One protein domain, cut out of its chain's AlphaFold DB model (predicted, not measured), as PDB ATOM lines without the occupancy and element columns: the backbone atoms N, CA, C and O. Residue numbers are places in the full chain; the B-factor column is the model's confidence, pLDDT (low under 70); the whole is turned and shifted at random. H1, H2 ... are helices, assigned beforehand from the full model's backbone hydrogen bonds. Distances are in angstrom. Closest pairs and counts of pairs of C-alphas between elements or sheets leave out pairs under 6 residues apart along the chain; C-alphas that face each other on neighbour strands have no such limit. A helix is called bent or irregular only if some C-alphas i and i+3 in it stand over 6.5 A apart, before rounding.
ATOM      1  N   LYS A 183       1.846 -24.074   9.228       94.62
ATOM      2  CA  LYS A 183       0.595 -23.983   8.475       94.62
ATOM      3  C   LYS A 183       0.733 -22.947   7.373       94.62
ATOM      4  O   LYS A 183       1.050 -21.791   7.636       94.62
ATOM      5  N   SER A 184       0.393 -23.354   6.158       92.94
ATOM      6  CA  SER A 184       0.216 -22.427   5.047       92.94
ATOM      7  C   SER A 184      -1.007 -21.522   5.278       92.94
ATOM      8  O   SER A 184      -1.882 -21.840   6.096       92.94
ATOM      9  N   PRO A 185      -1.133 -20.412   4.531       93.62
ATOM     10  CA  PRO A 185      -2.355 -19.612   4.523       93.62
ATOM     11  C   PRO A 185      -3.615 -20.442   4.249       93.62
ATOM     12  O   PRO A 185      -4.613 -20.286   4.948       93.62
ATOM     13  N   LEU A 186      -3.539 -21.390   3.307       94.56
ATOM     14  CA  LEU A 186      -4.632 -22.313   3.002       94.56
ATOM     15  C   LEU A 186      -5.036 -23.149   4.220       94.56
ATOM     16  O   LEU A 186      -6.224 -23.249   4.516       94.56
ATOM     17  N   ASP A 187      -4.067 -23.714   4.946       96.00
ATOM     18  CA  ASP A 187      -4.347 -24.523   6.139       96.00
ATOM     19  C   ASP A 187      -5.096 -23.699   7.196       96.00
ATOM     20  O   ASP A 187      -6.086 -24.163   7.753       96.00
ATOM     21  N   ARG A 188      -4.675 -22.447   7.423       95.81
ATOM     22  CA  ARG A 188      -5.317 -21.542   8.392       95.81
ATOM     23  C   ARG A 188      -6.725 -21.121   7.964       95.81
ATOM     24  O   ARG A 188      -7.607 -21.025   8.811       95.81
ATOM     25  N   ILE A 189      -6.963 -20.905   6.670       96.19
ATOM     26  CA  ILE A 189      -8.315 -20.633   6.148       96.19
ATOM     27  C   ILE A 189      -9.218 -21.846   6.362       96.19
ATOM     28  O   ILE A 189     -10.356 -21.703   6.804       96.19
ATOM     29  N   VAL A 190      -8.714 -23.047   6.078       96.06
ATOM     30  CA  VAL A 190      -9.462 -24.290   6.281       96.06
ATOM     31  C   VAL A 190      -9.762 -24.513   7.764       96.06
ATOM     32  O   VAL A 190     -10.886 -24.880   8.089       96.06
ATOM     33  N   ASP A 191      -8.818 -24.233   8.670       95.38
ATOM     34  CA  ASP A 191      -9.068 -24.266  10.117       95.38
ATOM     35  C   ASP A 191     -10.236 -23.359  10.514       95.38
ATOM     36  O   ASP A 191     -11.106 -23.786  11.273       95.38
ATOM     37  N   LEU A 192     -10.269 -22.121  10.005       93.44
ATOM     38  CA  LEU A 192     -11.354 -21.177  10.282       93.44
ATOM     39  C   LEU A 192     -12.691 -21.704   9.759       93.44
ATOM     40  O   LEU A 192     -13.668 -21.752  10.503       93.44
ATOM     41  N   LEU A 193     -12.731 -22.146   8.501       94.31
ATOM     42  CA  LEU A 193     -13.953 -22.643   7.872       94.31
ATOM     43  C   LEU A 193     -14.513 -23.877   8.592       94.31
ATOM     44  O   LEU A 193     -15.714 -23.948   8.830       94.31
ATOM     45  N   LEU A 194     -13.666 -24.828   8.995       94.81
ATOM     46  CA  LEU A 194     -14.110 -26.023   9.726       94.81
ATOM     47  C   LEU A 194     -14.696 -25.691  11.110       94.81
ATOM     48  O   LEU A 194     -15.530 -26.444  11.615       94.81
ATOM     49  N   GLN A 195     -14.299 -24.567  11.711       90.44
ATOM     50  CA  GLN A 195     -14.833 -24.099  12.991       90.44
ATOM     51  C   GLN A 195     -16.185 -23.384  12.862       90.44
ATOM     52  O   GLN A 195     -16.935 -23.359  13.838       90.44
ATOM     53  N   TYR A 196     -16.549 -22.840  11.691       88.44
ATOM     54  CA  TYR A 196     -17.785 -22.053  11.541       88.44
ATOM     55  C   TYR A 196     -19.048 -22.831  11.950       88.44
ATOM     56  O   TYR A 196     -19.779 -22.320  12.802       88.44
ATOM     57  N   PRO A 197     -19.277 -24.077  11.483       87.31
ATOM     58  CA  PRO A 197     -20.449 -24.855  11.898       87.31
ATOM     59  C   PRO A 197     -20.445 -25.268  13.379       87.31
ATOM     60  O   PRO A 197     -21.457 -25.738  13.885       87.31
ATOM     61  N   SER A 198     -19.330 -25.085  14.098       79.31
ATOM     62  CA  SER A 198     -19.255 -25.325  15.551       79.31
ATOM     63  C   SER A 198     -19.818 -24.161  16.370       79.31
ATOM     64  O   SER A 198     -19.945 -24.271  17.589       79.31
ATOM     65  N   THR A 199     -20.134 -23.031  15.729       69.56
ATOM     66  CA  THR A 199     -20.597 -21.838  16.435       69.56
ATOM     67  C   THR A 199     -22.125 -21.748  16.435       69.56
ATOM     68  O   THR A 199     -22.733 -21.793  15.364       69.56
ATOM     69  N   PRO A 200     -22.779 -21.558  17.599       66.56
ATOM     70  CA  PRO A 200     -24.215 -21.306  17.650       66.56
ATOM     71  C   PRO A 200     -24.606 -20.079  16.818       66.56
ATOM     72  O   PRO A 200     -23.965 -19.031  16.907       66.56
ATOM     73  N   THR A 201     -25.718 -20.162  16.087       59.94
ATOM     74  CA  THR A 201     -26.260 -19.089  15.228       59.94
ATOM     75  C   THR A 201     -26.482 -17.765  15.975       59.94
ATOM     76  O   THR A 201     -26.344 -16.691  15.401       59.94
ATOM     77  N   ARG A 202     -26.747 -17.810  17.289       54.03
ATOM     78  CA  ARG A 202     -26.892 -16.612  18.145       54.03
ATOM     79  C   ARG A 202     -25.563 -15.910  18.485       54.03
ATOM     80  O   ARG A 202     -25.590 -14.790  18.981       54.03
ATOM     81  N   GLY A 203     -24.413 -16.536  18.217       57.56
ATOM     82  CA  GLY A 203     -23.067 -16.000  18.462       57.56
ATOM     83  C   GLY A 203     -22.410 -15.329  17.251       57.56
ATOM     84  O   GLY A 203     -21.263 -14.905  17.339       57.56
ATOM     85  N   LEU A 204     -23.101 -15.207  16.112       57.59
ATOM     86  CA  LEU A 204     -22.492 -14.749  14.853       57.59
ATOM     87  C   LEU A 204     -21.865 -13.339  14.926       57.59
ATOM     88  O   LEU A 204     -20.897 -13.054  14.221       57.59
ATOM     89  N   VAL A 205     -22.346 -12.469  15.821       58.44
ATOM     90  CA  VAL A 205     -21.776 -11.124  16.029       58.44
ATOM     91  C   VAL A 205     -20.407 -11.173  16.721       58.44
ATOM     92  O   VAL A 205     -19.503 -10.433  16.335       58.44
ATOM     93  N   THR A 206     -20.210 -12.050  17.711       59.84
ATOM     94  CA  THR A 206     -18.899 -12.238  18.359       59.84
ATOM     95  C   THR A 206     -17.951 -13.058  17.486       59.84
ATOM     96  O   THR A 206     -16.747 -12.792  17.492       59.84
ATOM     97  N   VAL A 207     -18.483 -13.977  16.670       65.12
ATOM     98  CA  VAL A 207     -17.729 -14.671  15.611       65.12
ATOM     99  C   VAL A 207     -17.131 -13.667  14.642       65.12
ATOM    100  O   VAL A 207     -15.932 -13.723  14.405       65.12
ATOM    101  N   TYR A 208     -17.920 -12.697  14.171       70.44
ATOM    102  CA  TYR A 208     -17.464 -11.689  13.214       70.44
ATOM    103  C   TYR A 208     -16.161 -10.991  13.634       70.44
ATOM    104  O   TYR A 208     -15.251 -10.832  12.821       70.44
ATOM    105  N   GLY A 209     -16.055 -10.553  14.894       73.31
ATOM    106  CA  GLY A 209     -14.867  -9.839  15.379       73.31
ATOM    107  C   GLY A 209     -13.604 -10.702  15.334       73.31
ATOM    108  O   GLY A 209     -12.561 -10.268  14.841       73.31
ATOM    109  N   HIS A 210     -13.714 -11.953  15.781       78.25
ATOM    110  CA  HIS A 210     -12.595 -12.894  15.797       78.25
ATOM    111  C   HIS A 210     -12.234 -13.379  14.387       78.25
ATOM    112  O   HIS A 210     -11.056 -13.401  14.029       78.25
ATOM    113  N   THR A 211     -13.228 -13.710  13.557       83.00
ATOM    114  CA  THR A 211     -13.000 -14.229  12.202       83.00
ATOM    115  C   THR A 211     -12.459 -13.163  11.266       83.00
ATOM    116  O   THR A 211     -11.504 -13.432  10.542       83.00
ATOM    117  N   SER A 212     -12.981 -11.935  11.319       86.06
ATOM    118  CA  SER A 212     -12.440 -10.828  10.521       86.06
ATOM    119  C   SER A 212     -10.985 -10.534  10.887       86.06
ATOM    120  O   SER A 212     -10.154 -10.396   9.994       86.06
ATOM    121  N   THR A 213     -10.638 -10.525  12.177       87.94
ATOM    122  CA  THR A 213      -9.248 -10.347  12.631       87.94
ATOM    123  C   THR A 213      -8.338 -11.457  12.102       87.94
ATOM    124  O   THR A 213      -7.260 -11.175  11.575       87.94
ATOM    125  N   ALA A 214      -8.783 -12.714  12.181       91.12
ATOM    126  CA  ALA A 214      -8.022 -13.853  11.676       91.12
ATOM    127  C   ALA A 214      -7.836 -13.798  10.149       91.12
ATOM    128  O   ALA A 214      -6.727 -14.001   9.661       91.12
ATOM    129  N   LEU A 215      -8.883 -13.456   9.393       92.06
ATOM    130  CA  LEU A 215      -8.808 -13.299   7.938       92.06
ATOM    131  C   LEU A 215      -7.849 -12.171   7.542       92.06
ATOM    132  O   LEU A 215      -6.995 -12.377   6.681       92.06
ATOM    133  N   LYS A 216      -7.910 -11.016   8.216       90.94
ATOM    134  CA  LYS A 216      -6.957  -9.916   8.003       90.94
ATOM    135  C   LYS A 216      -5.511 -10.358   8.250       90.94
ATOM    136  O   LYS A 216      -4.630 -10.040   7.455       90.94
ATOM    137  N   ALA A 217      -5.257 -11.116   9.317       90.44
ATOM    138  CA  ALA A 217      -3.922 -11.637   9.619       90.44
ATOM    139  C   ALA A 217      -3.420 -12.622   8.547       90.44
ATOM    140  O   ALA A 217      -2.269 -12.537   8.125       90.44
ATOM    141  N   ILE A 218      -4.288 -13.517   8.064       92.25
ATOM    142  CA  ILE A 218      -3.955 -14.446   6.974       92.25
ATOM    143  C   ILE A 218      -3.625 -13.675   5.690       92.25
ATOM    144  O   ILE A 218      -2.654 -14.006   5.016       92.25
ATOM    145  N   TRP A 219      -4.395 -12.634   5.370       91.38
ATOM    146  CA  TRP A 219      -4.166 -11.794   4.194       91.38
ATOM    147  C   TRP A 219      -2.806 -11.095   4.210       91.38
ATOM    148  O   TRP A 219      -2.087 -11.129   3.213       91.38
ATOM    149  N   ARG A 220      -2.426 -10.505   5.351       88.69
ATOM    150  CA  ARG A 220      -1.114  -9.856   5.505       88.69
ATOM    151  C   ARG A 220       0.032 -10.830   5.257       88.69
ATOM    152  O   ARG A 220       0.978 -10.472   4.565       88.69
ATOM    153  N   ASP A 221      -0.091 -12.057   5.758       87.25
ATOM    154  CA  ASP A 221       0.904 -13.108   5.535       87.25
ATOM    155  C   ASP A 221       1.010 -13.502   4.053       87.25
ATOM    156  O   ASP A 221       2.110 -13.614   3.522       87.25
ATOM    157  N   MET A 222      -0.123 -13.637   3.352       87.56
ATOM    158  CA  MET A 222      -0.125 -13.960   1.918       87.56
ATOM    159  C   MET A 222       0.541 -12.879   1.060       87.56
ATOM    160  O   MET A 222       1.231 -13.208   0.099       87.56
ATOM    161  N   ASN A 223       0.346 -11.604   1.404       82.81
ATOM    162  CA  ASN A 223       0.847 -10.480   0.611       82.81
ATOM    163  C   ASN A 223       2.172  -9.898   1.104       82.81
ATOM    164  O   ASN A 223       2.648  -8.933   0.512       82.81
ATOM    165  N   GLN A 224       2.736 -10.426   2.197       73.44
ATOM    166  CA  GLN A 224       3.919  -9.867   2.866       73.44
ATOM    167  C   GLN A 224       3.787  -8.356   3.149       73.44
ATOM    168  O   GLN A 224       4.778  -7.627   3.198       73.44
ATOM    169  N   SER A 225       2.551  -7.863   3.295       64.31
ATOM    170  CA  SER A 225       2.284  -6.432   3.403       64.31
ATOM    171  C   SER A 225       2.460  -5.961   4.841       64.31
ATOM    172  O   SER A 225       1.874  -6.521   5.770       64.31
ATOM    173  N   THR A 226       3.247  -4.900   5.006       55.22
ATOM    174  CA  THR A 226       3.501  -4.210   6.278       55.22
ATOM    175  C   THR A 226       2.656  -2.947   6.446       55.22
ATOM    176  O   THR A 226       2.782  -2.265   7.460       55.22
ATOM    177  N   THR A 227       1.810  -2.597   5.468       55.31
ATOM    178  CA  THR A 227       1.026  -1.357   5.515       55.31
ATOM    179  C   THR A 227      -0.122  -1.458   6.515       55.31
ATOM    180  O   THR A 227      -0.972  -2.342   6.414       55.31
ATOM    181  N   ASP A 228      -0.158  -0.503   7.443       55.75
ATOM    182  CA  ASP A 228      -1.067  -0.448   8.598       55.75
ATOM    183  C   ASP A 228      -2.431   0.204   8.287       55.75
ATOM    184  O   ASP A 228      -3.207   0.537   9.184       55.75
ATOM    185  N   THR A 229      -2.744   0.435   7.007       57.91
ATOM    186  CA  THR A 229      -4.046   0.976   6.613       57.91
ATOM    187  C   THR A 229      -5.101  -0.112   6.782       57.91
ATOM    188  O   THR A 229      -5.171  -1.063   6.013       57.91
ATOM    189  N   ASP A 230      -5.918  -0.010   7.832       64.81
ATOM    190  CA  ASP A 230      -6.950  -1.007   8.135       64.81
ATOM    191  C   ASP A 230      -8.271  -0.717   7.406       64.81
ATOM    192  O   ASP A 230      -9.346  -0.695   8.013       64.81
ATOM    193  N   THR A 231      -8.221  -0.461   6.095       69.56
ATOM    194  CA  THR A 231      -9.455  -0.321   5.316       69.56
ATOM    195  C   THR A 231      -9.894  -1.688   4.796       69.56
ATOM    196  O   THR A 231      -9.091  -2.477   4.313       69.56
ATOM    197  N   PHE A 232     -11.193  -2.006   4.864       68.06
ATOM    198  CA  PHE A 232     -11.717  -3.290   4.363       68.06
ATOM    199  C   PHE A 232     -11.383  -3.551   2.884       68.06
ATOM    200  O   PHE A 232     -11.299  -4.704   2.468       68.06
ATOM    201  N   ARG A 233     -11.167  -2.487   2.101       69.94
ATOM    202  CA  ARG A 233     -10.784  -2.569   0.687       69.94
ATOM    203  C   ARG A 233      -9.405  -3.193   0.483       69.94
ATOM    204  O   ARG A 233      -9.201  -3.838  -0.539       69.94
ATOM    205  N   ASP A 234      -8.516  -3.076   1.467       78.06
ATOM    206  CA  ASP A 234      -7.155  -3.614   1.401       78.06
ATOM    207  C   ASP A 234      -7.126  -5.148   1.488       78.06
ATOM    208  O   ASP A 234      -6.100  -5.758   1.203       78.06
ATOM    209  N   TYR A 235      -8.256  -5.778   1.841       82.69
ATOM    210  CA  TYR A 235      -8.405  -7.221   2.048       82.69
ATOM    211  C   TYR A 235      -9.151  -7.937   0.912       82.69
ATOM    212  O   TYR A 235      -9.503  -9.112   1.064       82.69
ATOM    213  N   ILE A 236      -9.394  -7.250  -0.211       86.25
ATOM    214  CA  ILE A 236     -10.032  -7.809  -1.410       86.25
ATOM    215  C   ILE A 236      -8.956  -8.434  -2.313       86.25
ATOM    216  O   ILE A 236      -8.029  -7.733  -2.727       86.25
ATOM    217  N   PRO A 237      -9.072  -9.725  -2.666       88.31
ATOM    218  CA  PRO A 237      -8.069 -10.371  -3.497       88.31
ATOM    219  C   PRO A 237      -7.970  -9.868  -4.936       88.31
ATOM    220  O   PRO A 237      -8.973  -9.426  -5.507       88.31
ATOM    221  N   PRO A 238      -6.783  -9.999  -5.568       86.31
ATOM    222  CA  PRO A 238      -6.665  -9.794  -7.001       86.31
ATOM    223  C   PRO A 238      -7.531 -10.815  -7.742       86.31
ATOM    224  O   PRO A 238      -7.684 -11.961  -7.323       86.31
ATOM    225  N   LYS A 239      -8.085 -10.382  -8.875       89.25
ATOM    226  CA  LYS A 239      -8.988 -11.191  -9.707       89.25
ATOM    227  C   LYS A 239      -8.238 -12.008 -10.767       89.25
ATOM    228  O   LYS A 239      -8.839 -12.817 -11.465       89.25
ATOM    229  N   THR A 240      -6.938 -11.788 -10.934       88.44
ATOM    230  CA  THR A 240      -6.115 -12.400 -11.984       88.44
ATOM    231  C   THR A 240      -4.701 -12.675 -11.472       88.44
ATOM    232  O   THR A 240      -4.337 -12.258 -10.374       88.44
ATOM    233  N   GLY A 241      -3.897 -13.380 -12.276       85.88
ATOM    234  CA  GLY A 241      -2.476 -13.594 -11.982       85.88
ATOM    235  C   GLY A 241      -2.197 -14.704 -10.967       85.88
ATOM    236  O   GLY A 241      -1.169 -14.662 -10.298       85.88
ATOM    237  N   TYR A 242      -3.089 -15.692 -10.836       89.62
ATOM    238  CA  TYR A 242      -2.859 -16.829  -9.943       89.62
ATOM    239  C   TYR A 242      -1.666 -17.666 -10.442       89.62
ATOM    240  O   TYR A 242      -1.716 -18.163 -11.572       89.62
ATOM    241  N   PRO A 243      -0.605 -17.848  -9.632       88.94
ATOM    242  CA  PRO A 243       0.591 -18.577 -10.062       88.94
ATOM    243  C   PRO A 243       0.321 -20.078 -10.243       88.94
ATOM    244  O   PRO A 243       0.924 -20.727 -11.096       88.94
ATOM    245  N   ASP A 244      -0.610 -20.624  -9.464       89.12
ATOM    246  CA  ASP A 244      -1.049 -22.012  -9.520       89.12
ATOM    247  C   ASP A 244      -2.479 -22.165  -8.971       89.12
ATOM    248  O   ASP A 244      -3.077 -21.231  -8.419       89.12
ATOM    249  N   SER A 245      -3.046 -23.368  -9.111       89.44
ATOM    250  CA  SER A 245      -4.399 -23.647  -8.623       89.44
ATOM    251  C   SER A 245      -4.508 -23.654  -7.104       89.44
ATOM    252  O   SER A 245      -5.577 -23.347  -6.587       89.44
ATOM    253  N   GLN A 246      -3.438 -23.956  -6.364       89.38
ATOM    254  CA  GLN A 246      -3.481 -23.926  -4.904       89.38
ATOM    255  C   GLN A 246      -3.669 -22.492  -4.407       89.38
ATOM    256  O   GLN A 246      -4.498 -22.246  -3.531       89.38
ATOM    257  N   SER A 247      -2.957 -21.545  -5.006       91.50
ATOM    258  CA  SER A 247      -3.084 -20.116  -4.745       91.50
ATOM    259  C   SER A 247      -4.482 -19.626  -5.119       91.50
ATOM    260  O   SER A 247      -5.138 -18.976  -4.310       91.50
ATOM    261  N   ALA A 248      -4.997 -20.031  -6.284       94.12
ATOM    262  CA  ALA A 248      -6.359 -19.701  -6.700       94.12
ATOM    263  C   ALA A 248      -7.415 -20.236  -5.707       94.12
ATOM    264  O   ALA A 248      -8.294 -19.500  -5.264       94.12
ATOM    265  N   ILE A 249      -7.291 -21.495  -5.269       94.62
ATOM    266  CA  ILE A 249      -8.195 -22.101  -4.278       94.62
ATOM    267  C   ILE A 249      -8.073 -21.425  -2.911       94.62
ATOM    268  O   ILE A 249      -9.079 -21.236  -2.231       94.62
ATOM    269  N   THR A 250      -6.868 -21.008  -2.524       95.31
ATOM    270  CA  THR A 250      -6.644 -20.225  -1.302       95.31
ATOM    271  C   THR A 250      -7.429 -18.916  -1.356       95.31
ATOM    272  O   THR A 250      -8.159 -18.610  -0.416       95.31
ATOM    273  N   ILE A 251      -7.370 -18.195  -2.481       96.44
ATOM    274  CA  ILE A 251      -8.143 -16.966  -2.699       96.44
ATOM    275  C   ILE A 251      -9.656 -17.218  -2.678       96.44
ATOM    276  O   ILE A 251     -10.396 -16.443  -2.063       96.44
ATOM    277  N   ALA A 252     -10.128 -18.297  -3.307       97.56
ATOM    278  CA  ALA A 252     -11.549 -18.634  -3.313       97.56
ATOM    279  C   ALA A 252     -12.073 -18.974  -1.912       97.56
ATOM    280  O   ALA A 252     -13.110 -18.450  -1.512       97.56
ATOM    281  N   LEU A 253     -11.354 -19.795  -1.140       97.31
ATOM    282  CA  LEU A 253     -11.754 -20.154   0.225       97.31
ATOM    283  C   LEU A 253     -11.641 -18.972   1.194       97.31
ATOM    284  O   LEU A 253     -12.501 -18.804   2.055       97.31
ATOM    285  N   TYR A 254     -10.626 -18.123   1.027       96.94
ATOM    286  CA  TYR A 254     -10.502 -16.870   1.770       96.94
ATOM    287  C   TYR A 254     -11.696 -15.944   1.508       96.94
ATOM    288  O   TYR A 254     -12.327 -15.447   2.440       96.94
ATOM    289  N   SER A 255     -12.044 -15.749   0.234       97.00
ATOM    290  CA  SER A 255     -13.184 -14.920  -0.158       97.00
ATOM    291  C   SER A 255     -14.503 -15.527   0.309       97.00
ATOM    292  O   SER A 255     -15.364 -14.805   0.795       97.00
ATOM    293  N   PHE A 256     -14.643 -16.851   0.254       96.75
ATOM    294  CA  PHE A 256     -15.793 -17.563   0.804       96.75
ATOM    295  C   PHE A 256     -15.945 -17.325   2.313       96.75
ATOM    296  O   PHE A 256     -17.037 -16.988   2.768       96.75
ATOM    297  N   ALA A 257     -14.855 -17.413   3.083       94.69
ATOM    298  CA  ALA A 257     -14.874 -17.123   4.514       94.69
ATOM    299  C   ALA A 257     -15.308 -15.676   4.813       94.69
ATOM    300  O   ALA A 257     -16.042 -15.446   5.782       94.69
ATOM    301  N   TRP A 258     -14.900 -14.714   3.976       93.38
ATOM    302  CA  TRP A 258     -15.360 -13.327   4.053       93.38
ATOM    303  C   TRP A 258     -16.835 -13.175   3.712       93.38
ATOM    304  O   TRP A 258     -17.550 -12.567   4.502       93.38
ATOM    305  N   VAL A 259     -17.309 -13.739   2.595       93.19
ATOM    306  CA  VAL A 259     -18.734 -13.686   2.228       93.19
ATOM    307  C   VAL A 259     -19.574 -14.258   3.364       93.19
ATOM    308  O   VAL A 259     -20.475 -13.579   3.838       93.19
ATOM    309  N   PHE A 260     -19.226 -15.439   3.884       91.06
ATOM    310  CA  PHE A 260     -19.907 -16.027   5.036       91.06
ATOM    311  C   PHE A 260     -19.955 -15.069   6.240       91.06
ATOM    312  O   PHE A 260     -21.018 -14.813   6.806       91.06
ATOM    313  N   THR A 261     -18.803 -14.504   6.609       88.19
ATOM    314  CA  THR A 261     -18.674 -13.605   7.766       88.19
ATOM    315  C   THR A 261     -19.470 -12.310   7.583       88.19
ATOM    316  O   THR A 261     -20.094 -11.825   8.525       88.19
ATOM    317  N   LEU A 262     -19.456 -11.734   6.381       88.06
ATOM    318  CA  LEU A 262     -20.151 -10.490   6.058       88.06
ATOM    319  C   LEU A 262     -21.664 -10.700   5.954       88.06
ATOM    320  O   LEU A 262     -22.412  -9.893   6.501       88.06
ATOM    321  N   SER A 263     -22.124 -11.787   5.329       85.25
ATOM    322  CA  SER A 263     -23.553 -12.097   5.191       85.25
ATOM    323  C   SER A 263     -24.261 -12.211   6.543       85.25
ATOM    324  O   SER A 263     -25.422 -11.831   6.659       85.25
ATOM    325  N   ALA A 264     -23.555 -12.620   7.602       78.12
ATOM    326  CA  ALA A 264     -24.111 -12.658   8.952       78.12
ATOM    327  C   ALA A 264     -24.500 -11.270   9.514       78.12
ATOM    328  O   ALA A 264     -25.335 -11.185  10.416       78.12
ATOM    329  N   LYS A 265     -23.924 -10.170   9.003       73.12
ATOM    330  CA  LYS A 265     -24.087  -8.817   9.568       73.12
ATOM    331  C   LYS A 265     -25.308  -8.026   9.075       73.12
ATOM    332  O   LYS A 265     -25.499  -6.923   9.574       73.12
ATOM    333  N   HIS A 266     -26.116  -8.554   8.147       65.69
ATOM    334  CA  HIS A 266     -27.376  -7.953   7.656       65.69
ATOM    335  C   HIS A 266     -27.354  -6.412   7.523       65.69
ATOM    336  O   HIS A 266     -28.215  -5.716   8.061       65.69
ATOM    337  N   ALA A 267     -26.360  -5.852   6.824       75.31
ATOM    338  CA  ALA A 267     -26.232  -4.402   6.674       75.31
ATOM    339  C   ALA A 267     -25.898  -3.998   5.236       75.31
ATOM    340  O   ALA A 267     -24.851  -4.358   4.715       75.31
ATOM    341  N   GLN A 268     -26.744  -3.173   4.613       73.44
ATOM    342  CA  GLN A 268     -26.619  -2.795   3.193       73.44
ATOM    343  C   GLN A 268     -25.257  -2.183   2.822       73.44
ATOM    344  O   GLN A 268     -24.769  -2.379   1.711       73.44
ATOM    345  N   HIS A 269     -24.601  -1.480   3.750       78.94
ATOM    346  CA  HIS A 269     -23.300  -0.859   3.491       78.94
ATOM    347  C   HIS A 269     -22.172  -1.876   3.247       78.94
ATOM    348  O   HIS A 269     -21.149  -1.493   2.687       78.94
ATOM    349  N   ILE A 270     -22.335  -3.156   3.612       86.19
ATOM    350  CA  ILE A 270     -21.326  -4.202   3.362       86.19
ATOM    351  C   ILE A 270     -21.520  -4.914   2.018       86.19
ATOM    352  O   ILE A 270     -20.647  -5.683   1.622       86.19
ATOM    353  N   ASN A 271     -22.614  -4.644   1.293       90.19
ATOM    354  CA  ASN A 271     -22.931  -5.332   0.037       90.19
ATOM    355  C   ASN A 271     -21.798  -5.203  -0.982       90.19
ATOM    356  O   ASN A 271     -21.396  -6.200  -1.562       90.19
ATOM    357  N   HIS A 272     -21.203  -4.016  -1.119       91.06
ATOM    358  CA  HIS A 272     -20.079  -3.808  -2.036       91.06
ATOM    359  C   HIS A 272     -18.857  -4.697  -1.721       91.06
ATOM    360  O   HIS A 272     -18.139  -5.092  -2.635       91.06
ATOM    361  N   LEU A 273     -18.624  -5.034  -0.444       91.44
ATOM    362  CA  LEU A 273     -17.554  -5.954  -0.039       91.44
ATOM    363  C   LEU A 273     -17.917  -7.399  -0.380       91.44
ATOM    364  O   LEU A 273     -17.077  -8.130  -0.901       91.44
ATOM    365  N   ILE A 274     -19.168  -7.799  -0.126       93.38
ATOM    366  CA  ILE A 274     -19.670  -9.121  -0.516       93.38
ATOM    367  C   ILE A 274     -19.533  -9.296  -2.033       93.38
ATOM    368  O   ILE A 274     -18.906 -10.256  -2.474       93.38
ATOM    369  N   THR A 275     -20.017  -8.330  -2.817       95.38
ATOM    370  CA  THR A 275     -19.910  -8.306  -4.281       95.38
ATOM    371  C   THR A 275     -18.463  -8.465  -4.749       95.38
ATOM    372  O   THR A 275     -18.198  -9.259  -5.652       95.38
ATOM    373  N   ALA A 276     -17.506  -7.777  -4.116       95.19
ATOM    374  CA  ALA A 276     -16.093  -7.869  -4.481       95.19
ATOM    375  C   ALA A 276     -15.480  -9.254  -4.195       95.19
ATOM    376  O   ALA A 276     -14.725  -9.779  -5.018       95.19
ATOM    377  N   HIS A 277     -15.819  -9.877  -3.062       96.50
ATOM    378  CA  HIS A 277     -15.367 -11.236  -2.747       96.50
ATOM    379  C   HIS A 277     -16.040 -12.295  -3.631       96.50
ATOM    380  O   HIS A 277     -15.373 -13.234  -4.069       96.50
ATOM    381  N   CYS A 278     -17.324 -12.136  -3.954       97.81
ATOM    382  CA  CYS A 278     -18.020 -12.977  -4.927       97.81
ATOM    383  C   CYS A 278     -17.359 -12.894  -6.313       97.81
ATOM    384  O   CYS A 278     -17.122 -13.918  -6.954       97.81
ATOM    385  N   GLU A 279     -16.963 -11.697  -6.743       97.56
ATOM    386  CA  GLU A 279     -16.178 -11.484  -7.960       97.56
ATOM    387  C   GLU A 279     -14.835 -12.221  -7.945       97.56
ATOM    388  O   GLU A 279     -14.466 -12.823  -8.952       97.56
ATOM    389  N   ALA A 280     -14.113 -12.210  -6.820       97.44
ATOM    390  CA  ALA A 280     -12.858 -12.949  -6.686       97.44
ATOM    391  C   ALA A 280     -13.077 -14.468  -6.814       97.44
ATOM    392  O   ALA A 280     -12.336 -15.137  -7.534       97.44
ATOM    393  N   ILE A 281     -14.134 -15.013  -6.194       98.38
ATOM    394  CA  ILE A 281     -14.506 -16.434  -6.325       98.38
ATOM    395  C   ILE A 281     -14.807 -16.783  -7.788       98.38
ATOM    396  O   ILE A 281     -14.301 -17.782  -8.301       98.38
ATOM    397  N   LEU A 282     -15.596 -15.959  -8.483       98.44
ATOM    398  CA  LEU A 282     -15.922 -16.174  -9.896       98.44
ATOM    399  C   LEU A 282     -14.683 -16.076 -10.793       98.44
ATOM    400  O   LEU A 282     -14.539 -16.856 -11.733       98.44
ATOM    401  N   ALA A 283     -13.758 -15.166 -10.496       98.12
ATOM    402  CA  ALA A 283     -12.517 -15.046 -11.248       98.12
ATOM    403  C   ALA A 283     -11.599 -16.266 -11.052       98.12
ATOM    404  O   ALA A 283     -10.971 -16.735 -12.005       98.12
ATOM    405  N   VAL A 284     -11.568 -16.840  -9.844       97.69
ATOM    406  CA  VAL A 284     -10.938 -18.146  -9.613       97.69
ATOM    407  C   VAL A 284     -11.646 -19.236 -10.418       97.69
ATOM    408  O   VAL A 284     -10.968 -20.054 -11.032       97.69
ATOM    409  N   ALA A 285     -12.981 -19.245 -10.478       97.12
ATOM    410  CA  ALA A 285     -13.722 -20.239 -11.255       97.12
ATOM    411  C   ALA A 285     -13.357 -20.206 -12.749       97.12
ATOM    412  O   ALA A 285     -13.113 -21.262 -13.328       97.12
ATOM    413  N   VAL A 286     -13.211 -19.013 -13.342       96.94
ATOM    414  CA  VAL A 286     -12.692 -18.837 -14.715       96.94
ATOM    415  C   VAL A 286     -11.309 -19.479 -14.866       96.94
ATOM    416  O   VAL A 286     -11.070 -20.239 -15.804       96.94
ATOM    417  N   TYR A 287     -10.392 -19.204 -13.936       95.56
ATOM    418  CA  TYR A 287      -9.047 -19.774 -13.975       95.56
ATOM    419  C   TYR A 287      -9.063 -21.307 -13.851       95.56
ATOM    420  O   TYR A 287      -8.423 -21.993 -14.650       95.56
ATOM    421  N   ILE A 288      -9.830 -21.862 -12.907       93.38
ATOM    422  CA  ILE A 288      -9.953 -23.315 -12.717       93.38
ATOM    423  C   ILE A 288     -10.569 -23.994 -13.948       93.38
ATOM    424  O   ILE A 288     -10.092 -25.052 -14.364       93.38
ATOM    425  N   ASP A 289     -11.562 -23.366 -14.576       93.06
ATOM    426  CA  ASP A 289     -12.157 -23.844 -15.826       93.06
ATOM    427  C   ASP A 289     -11.132 -23.896 -16.969       93.06
ATOM    428  O   ASP A 289     -11.178 -24.801 -17.796       93.06
ATOM    429  N   SER A 290     -10.160 -22.979 -17.002       92.88
ATOM    430  CA  SER A 290      -9.132 -22.977 -18.051       92.88
ATOM    431  C   SER A 290      -8.118 -24.122 -17.916       92.88
ATOM    432  O   SER A 290      -7.613 -24.622 -18.920       92.88
ATOM    433  N   ILE A 291      -7.828 -24.571 -16.688       88.75
ATOM    434  CA  ILE A 291      -6.816 -25.610 -16.424       88.75
ATOM    435  C   ILE A 291      -7.403 -27.023 -16.289       88.75
ATOM    436  O   ILE A 291      -6.654 -28.002 -16.383       88.75
ATOM    437  N   GLN A 292      -8.723 -27.140 -16.085       84.19
ATOM    438  CA  GLN A 292      -9.454 -28.412 -15.967       84.19
ATOM    439  C   GLN A 292      -8.803 -29.366 -14.940       84.19
ATOM    440  O   GLN A 292      -8.390 -30.483 -15.272       84.19
ATOM    441  N   ASP A 293      -8.650 -28.886 -13.699       85.00
ATOM    442  CA  ASP A 293      -8.085 -29.631 -12.562       85.00
ATOM    443  C   ASP A 293      -9.201 -30.200 -11.669       85.00
ATOM    444  O   ASP A 293      -9.938 -29.450 -11.029       85.00
ATOM    445  N   GLY A 294      -9.309 -31.530 -11.598       86.06
ATOM    446  CA  GLY A 294     -10.413 -32.221 -10.926       86.06
ATOM    447  C   GLY A 294     -10.551 -31.892  -9.440       86.06
ATOM    448  O   GLY A 294     -11.654 -31.647  -8.953       86.06
ATOM    449  N   CYS A 295      -9.431 -31.826  -8.716       87.56
ATOM    450  CA  CYS A 295      -9.436 -31.479  -7.294       87.56
ATOM    451  C   CYS A 295      -9.933 -30.048  -7.067       87.56
ATOM    452  O   CYS A 295     -10.727 -29.800  -6.160       87.56
ATOM    453  N   SER A 296      -9.442 -29.102  -7.869       90.62
ATOM    454  CA  SER A 296      -9.788 -27.689  -7.736       90.62
ATOM    455  C   SER A 296     -11.246 -27.438  -8.097       90.62
ATOM    456  O   SER A 296     -11.903 -26.684  -7.386       90.62
ATOM    457  N   LEU A 297     -11.776 -28.130  -9.113       91.00
ATOM    458  CA  LEU A 297     -13.205 -28.117  -9.426       91.00
ATOM    459  C   LEU A 297     -14.017 -28.484  -8.176       91.00
ATOM    460  O   LEU A 297     -14.779 -27.658  -7.681       91.00
ATOM    461  N   ILE A 298     -13.799 -29.667  -7.591       90.25
ATOM    462  CA  ILE A 298     -14.566 -30.125  -6.414       90.25
ATOM    463  C   ILE A 298     -14.483 -29.117  -5.254       90.25
ATOM    464  O   ILE A 298     -15.477 -28.836  -4.588       90.25
ATOM    465  N   ARG A 299     -13.304 -28.535  -5.020       92.25
ATOM    466  CA  ARG A 299     -13.077 -27.551  -3.947       92.25
ATOM    467  C   ARG A 299     -13.789 -26.213  -4.180       92.25
ATOM    468  O   ARG A 299     -14.035 -25.500  -3.211       92.25
ATOM    469  N   MET A 300     -14.148 -25.888  -5.422       94.69
ATOM    470  CA  MET A 300     -14.917 -24.689  -5.768       94.69
ATOM    471  C   MET A 300     -16.426 -24.839  -5.551       94.69
ATOM    472  O   MET A 300     -17.121 -23.823  -5.544       94.69
ATOM    473  N   ALA A 301     -16.935 -26.055  -5.319       91.38
ATOM    474  CA  ALA A 301     -18.367 -26.299  -5.149       91.38
ATOM    475  C   ALA A 301     -18.985 -25.430  -4.040       91.38
ATOM    476  O   ALA A 301     -19.980 -24.745  -4.267       91.38
ATOM    477  N   MET A 302     -18.367 -25.407  -2.853       92.69
ATOM    478  CA  MET A 302     -18.890 -24.655  -1.707       92.69
ATOM    479  C   MET A 302     -18.775 -23.127  -1.890       92.69
ATOM    480  O   MET A 302     -19.786 -22.448  -1.713       92.69
ATOM    481  N   PRO A 303     -17.623 -22.556  -2.313       96.75
ATOM    482  CA  PRO A 303     -17.545 -21.136  -2.665       96.75
ATOM    483  C   PRO A 303     -18.593 -20.693  -3.692       96.75
ATOM    484  O   PRO A 303     -19.258 -19.683  -3.476       96.75
ATOM    485  N   LEU A 304     -18.779 -21.447  -4.782       96.50
ATOM    486  CA  LEU A 304     -19.745 -21.100  -5.830       96.50
ATOM    487  C   LEU A 304     -21.191 -21.195  -5.345       96.50
ATOM    488  O   LEU A 304     -21.973 -20.289  -5.619       96.50
ATOM    489  N   LEU A 305     -21.533 -22.230  -4.573       92.69
ATOM    490  CA  LEU A 305     -22.858 -22.347  -3.959       92.69
ATOM    491  C   LEU A 305     -23.151 -21.173  -3.016       92.69
ATOM    492  O   LEU A 305     -24.290 -20.726  -2.888       92.69
ATOM    493  N   TRP A 306     -22.125 -20.656  -2.339       93.44
ATOM    494  CA  TRP A 306     -22.308 -19.495  -1.482       93.44
ATOM    495  C   TRP A 306     -22.525 -18.215  -2.287       93.44
ATOM    496  O   TRP A 306     -23.423 -17.446  -1.949       93.44
ATOM    497  N   VAL A 307     -21.775 -18.018  -3.380       96.62
ATOM    498  CA  VAL A 307     -21.992 -16.902  -4.318       96.62
ATOM    499  C   VAL A 307     -23.401 -16.947  -4.901       96.62
ATOM    500  O   VAL A 307     -24.077 -15.921  -4.901       96.62
ATOM    501  N   SER A 308     -23.875 -18.121  -5.332       95.06
ATOM    502  CA  SER A 308     -25.197 -18.264  -5.955       95.06
ATOM    503  C   SER A 308     -26.361 -17.908  -5.033       95.06
ATOM    504  O   SER A 308     -27.445 -17.617  -5.520       95.06
ATOM    505  N   ARG A 309     -26.153 -17.932  -3.711       91.19
ATOM    506  CA  ARG A 309     -27.194 -17.659  -2.708       91.19
ATOM    507  C   ARG A 309     -27.049 -16.314  -2.003       91.19
ATOM    508  O   ARG A 309     -28.047 -15.760  -1.564       91.19
ATOM    509  N   HIS A 310     -25.824 -15.813  -1.853       91.88
ATOM    510  CA  HIS A 310     -25.535 -14.667  -0.980       91.88
ATOM    511  C   HIS A 310     -24.960 -13.456  -1.712       91.88
ATOM    512  O   HIS A 310     -24.771 -12.412  -1.087       91.88
ATOM    513  N   SER A 311     -24.666 -13.571  -3.011       95.06
ATOM    514  CA  SER A 311     -24.291 -12.404  -3.804       95.06
ATOM    515  C   SER A 311     -25.444 -11.389  -3.836       95.06
ATOM    516  O   SER A 311     -26.565 -11.781  -4.158       95.06
ATOM    517  N   PRO A 312     -25.195 -10.092  -3.585       94.25
ATOM    518  CA  PRO A 312     -26.177  -9.034  -3.815       94.25
ATOM    519  C   PRO A 312     -26.521  -8.832  -5.300       94.25
ATOM    520  O   PRO A 312     -27.562  -8.266  -5.609       94.25
ATOM    521  N   GLU A 313     -25.651  -9.280  -6.209       96.06
ATOM    522  CA  GLU A 313     -25.784  -9.108  -7.658       96.06
ATOM    523  C   GLU A 313     -26.294 -10.391  -8.328       96.06
ATOM    524  O   GLU A 313     -25.623 -11.429  -8.275       96.06
ATOM    525  N   GLU A 314     -27.427 -10.305  -9.026       96.12
ATOM    526  CA  GLU A 314     -28.072 -11.428  -9.729       96.12
ATOM    527  C   GLU A 314     -27.156 -12.047 -10.800       96.12
ATOM    528  O   GLU A 314     -26.964 -13.258 -10.838       96.12
ATOM    529  N   ASN A 315     -26.448 -11.222 -11.578       97.75
ATOM    530  CA  ASN A 315     -25.481 -11.685 -12.585       97.75
ATOM    531  C   ASN A 315     -24.366 -12.568 -11.985       97.75
ATOM    532  O   ASN A 315     -23.886 -13.512 -12.612       97.75
ATOM    533  N   GLN A 316     -23.917 -12.273 -10.759       97.94
ATOM    534  CA  GLN A 316     -22.925 -13.119 -10.089       97.94
ATOM    535  C   GLN A 316     -23.546 -14.450  -9.641       97.94
ATOM    536  O   GLN A 316     -22.876 -15.483  -9.726       97.94
ATOM    537  N   GLN A 317     -24.814 -14.439  -9.215       96.81
ATOM    538  CA  GLN A 317     -25.537 -15.656  -8.849       96.81
ATOM    539  C   GLN A 317     -25.715 -16.579 -10.059       96.81
ATOM    540  O   GLN A 317     -25.351 -17.754  -9.996       96.81
ATOM    541  N   GLU A 318     -26.180 -16.033 -11.184       96.69
ATOM    542  CA  GLU A 318     -26.368 -16.766 -12.439       96.69
ATOM    543  C   GLU A 318     -25.059 -17.376 -12.946       96.69
ATOM    544  O   GLU A 318     -25.016 -18.556 -13.297       96.69
ATOM    545  N   LYS A 319     -23.957 -16.613 -12.922       97.56
ATOM    546  CA  LYS A 319     -22.629 -17.125 -13.295       97.56
ATOM    547  C   LYS A 319     -22.188 -18.280 -12.406       97.56
ATOM    548  O   LYS A 319     -21.663 -19.271 -12.914       97.56
ATOM    549  N   ALA A 320     -22.389 -18.170 -11.092       96.88
ATOM    550  CA  ALA A 320     -22.041 -19.238 -10.164       96.88
ATOM    551  C   ALA A 320     -22.862 -20.510 -10.435       96.88
ATOM    552  O   ALA A 320     -22.285 -21.594 -10.540       96.88
ATOM    553  N   CYS A 321     -24.176 -20.372 -10.643       94.19
ATOM    554  CA  CYS A 321     -25.054 -21.466 -11.066       94.19
ATOM    555  C   CYS A 321     -24.590 -22.095 -12.386       94.19
ATOM    556  O   CYS A 321     -24.515 -23.319 -12.486       94.19
ATOM    557  N   GLY A 322     -24.210 -21.276 -13.370       94.88
ATOM    558  CA  GLY A 322     -23.694 -21.738 -14.656       94.88
ATOM    559  C   GLY A 322     -22.440 -22.605 -14.518       94.88
ATOM    560  O   GLY A 322     -22.352 -23.653 -15.157       94.88
ATOM    561  N   TYR A 323     -21.498 -22.239 -13.641       94.94
ATOM    562  CA  TYR A 323     -20.327 -23.078 -13.354       94.94
ATOM    563  C   TYR A 323     -20.691 -24.388 -12.649       94.94
ATOM    564  O   TYR A 323     -20.207 -25.446 -13.049       94.94
ATOM    565  N   LEU A 324     -21.562 -24.338 -11.635       91.12
ATOM    566  CA  LEU A 324     -22.012 -25.533 -10.911       91.12
ATOM    567  C   LEU A 324     -22.686 -26.545 -11.851       91.12
ATOM    568  O   LEU A 324     -22.369 -27.736 -11.812       91.12
ATOM    569  N   GLN A 325     -23.548 -26.058 -12.750       89.06
ATOM    570  CA  GLN A 325     -24.194 -26.864 -13.786       89.06
ATOM    571  C   GLN A 325     -23.179 -27.405 -14.798       89.06
ATOM    572  O   GLN A 325     -23.136 -28.610 -15.041       89.06
ATOM    573  N   LYS A 326     -22.315 -26.538 -15.345       89.31
ATOM    574  CA  LYS A 326     -21.291 -26.915 -16.332       89.31
ATOM    575  C   LYS A 326     -20.386 -28.034 -15.824       89.31
ATOM    576  O   LYS A 326     -20.022 -28.931 -16.580       89.31
ATOM    577  N   TRP A 327     -19.995 -27.985 -14.554       87.88
ATOM    578  CA  TRP A 327     -19.075 -28.965 -13.979       87.88
ATOM    579  C   TRP A 327     -19.762 -30.250 -13.501       87.88
ATOM    580  O   TRP A 327     -19.075 -31.194 -13.095       87.88
ATOM    581  N   ASN A 328     -21.091 -30.324 -13.633       78.69
ATOM    582  CA  ASN A 328     -21.936 -31.404 -13.138       78.69
ATOM    583  C   ASN A 328     -21.764 -31.629 -11.626       78.69
ATOM    584  O   ASN A 328     -21.694 -32.762 -11.154       78.69
ATOM    585  N   MET A 329     -21.638 -30.540 -10.865       68.69
ATOM    586  CA  MET A 329     -21.625 -30.612  -9.409       68.69
ATOM    587  C   MET A 329     -23.067 -30.748  -8.945       68.69
ATOM    588  O   MET A 329     -23.768 -29.752  -8.777       68.69
ATOM    589  N   ALA A 330     -23.516 -31.995  -8.776       49.62
ATOM    590  CA  ALA A 330     -24.755 -32.267  -8.065       49.62
ATOM    591  C   ALA A 330     -24.654 -31.587  -6.695       49.62
ATOM    592  O   ALA A 330     -23.664 -31.754  -5.982       49.62
ATOM    593  N   LEU A 331     -25.640 -30.774  -6.344       50.72
ATOM    594  CA  LEU A 331     -25.748 -30.154  -5.034       50.72
ATOM    595  C   LEU A 331     -27.199 -30.305  -4.587       50.72
ATOM    596  O   LEU A 331     -28.096 -29.976  -5.364       50.72
ATOM    597  N   PRO A 332     -27.463 -30.778  -3.358       42.00
ATOM    598  CA  PRO A 332     -28.788 -30.651  -2.785       42.00
ATOM    599  C   PRO A 332     -29.058 -29.152  -2.595       42.00
ATOM    600  O   PRO A 332     -28.421 -28.473  -1.785       42.00
TER     601      PRO A 332
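What this domain is: This is residues 183 to 332 of the 339 residues of an uncharacterized protein of Aspergillus thermomutatus (UniProt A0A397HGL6). Six helices form an up-and-down bundle with H4 in the middle: the hairpin of H1 and H2 packs on one side of H4, and H5 and H6 pack on the other, with H7 beyond them on H5 and H6. The small helix H3 lies near H2 and H5, on the stretch that leads from H2 to H4. The printed part has 150 residues with seven named helices, H1 to H7 in order along the chain, and no named strand; its class is all helix. It is compact, with a radius of gyration of the C-alphas of 14.7 A, and its rounded outline spans 38 by 34 by 27 A.

Where its parts are: The longest helix by residues is H5, residues 268 to 291, 36.0 A from C-alpha 268 at (-26.619, -2.795, 3.193) to C-alpha 291. H4 is residues 245 to 263, 26.3 A, and H6 is residues 294 to 310, 25.2 A, with a kink of 34 degrees near residue 302. H7 is residues 314 to 326, ending at C-alpha 326 (-21.291, -26.915, -16.332). H1 is residues 185 to 198, beginning at C-alpha 185 (-2.355, -19.612, 4.523). H2 is residues 201 to 223, 32.0 A, with a kink of 47 degrees near residue 208, and H3 is residues 232 to 235. Four helices are irregular: H2, with C-alphas 202 and 205 7.8 A apart; H5, with 269 and 272 7.0 A apart; and, only just, H1, with 194 and 197 6.8 A apart, and H6, with 299 and 302 6.9 A apart.

How they stand to each other: H5 and the hub H4 form a hairpin and touch at a shallow tilt of 22 degrees, with the C-alphas of Ala 252 and Ile 281 closest at 4.8 A. H6 touches H4, running the same way; its Pro 303 comes closest to Phe 256, 5.3 A between C-alphas. H6 and H7 touch as a hairpin, closest at the C-alphas of Ser 308 and Gln 317, 3.9 A. H5 touches H7 with residues 278 to 285 alone, closest at the C-alphas of Leu 282 and Ala 320, 6.8 A. H1 touches H4 at a steep tilt of 35.2 degrees, only just past shallow, closest at the C-alphas of Leu 186 and Thr 250, 5.2 A. H2 touches H1, opposite ways at 3 degrees, a shallow tilt, closest at the C-alphas of Pro 185 and Ile 218, 5.9 A. H3 is close to H2 but not clearly touching, with the C-alphas of Trp 219 and Tyr 235 6.6 A apart. H1 and H7 are apart. Every O i to N i+4 pair is within hydrogen-bond range in H4 and H7; the counts are 8 of 10 in H1, 15 of 19 in H2, 18 of 20 in H5 and 10 of 13 in H6, and H3 is too short for such a pair.

The domain as a whole: The C-alphas farthest apart, of Asp 228 and Asn 328, are 43.2 A from each other. The printed part has no cut and no long link. Mean pLDDT of the printed part is 86.2; residues 199 to 207, 225 to 233, 266 and 329 to 332 are under 70.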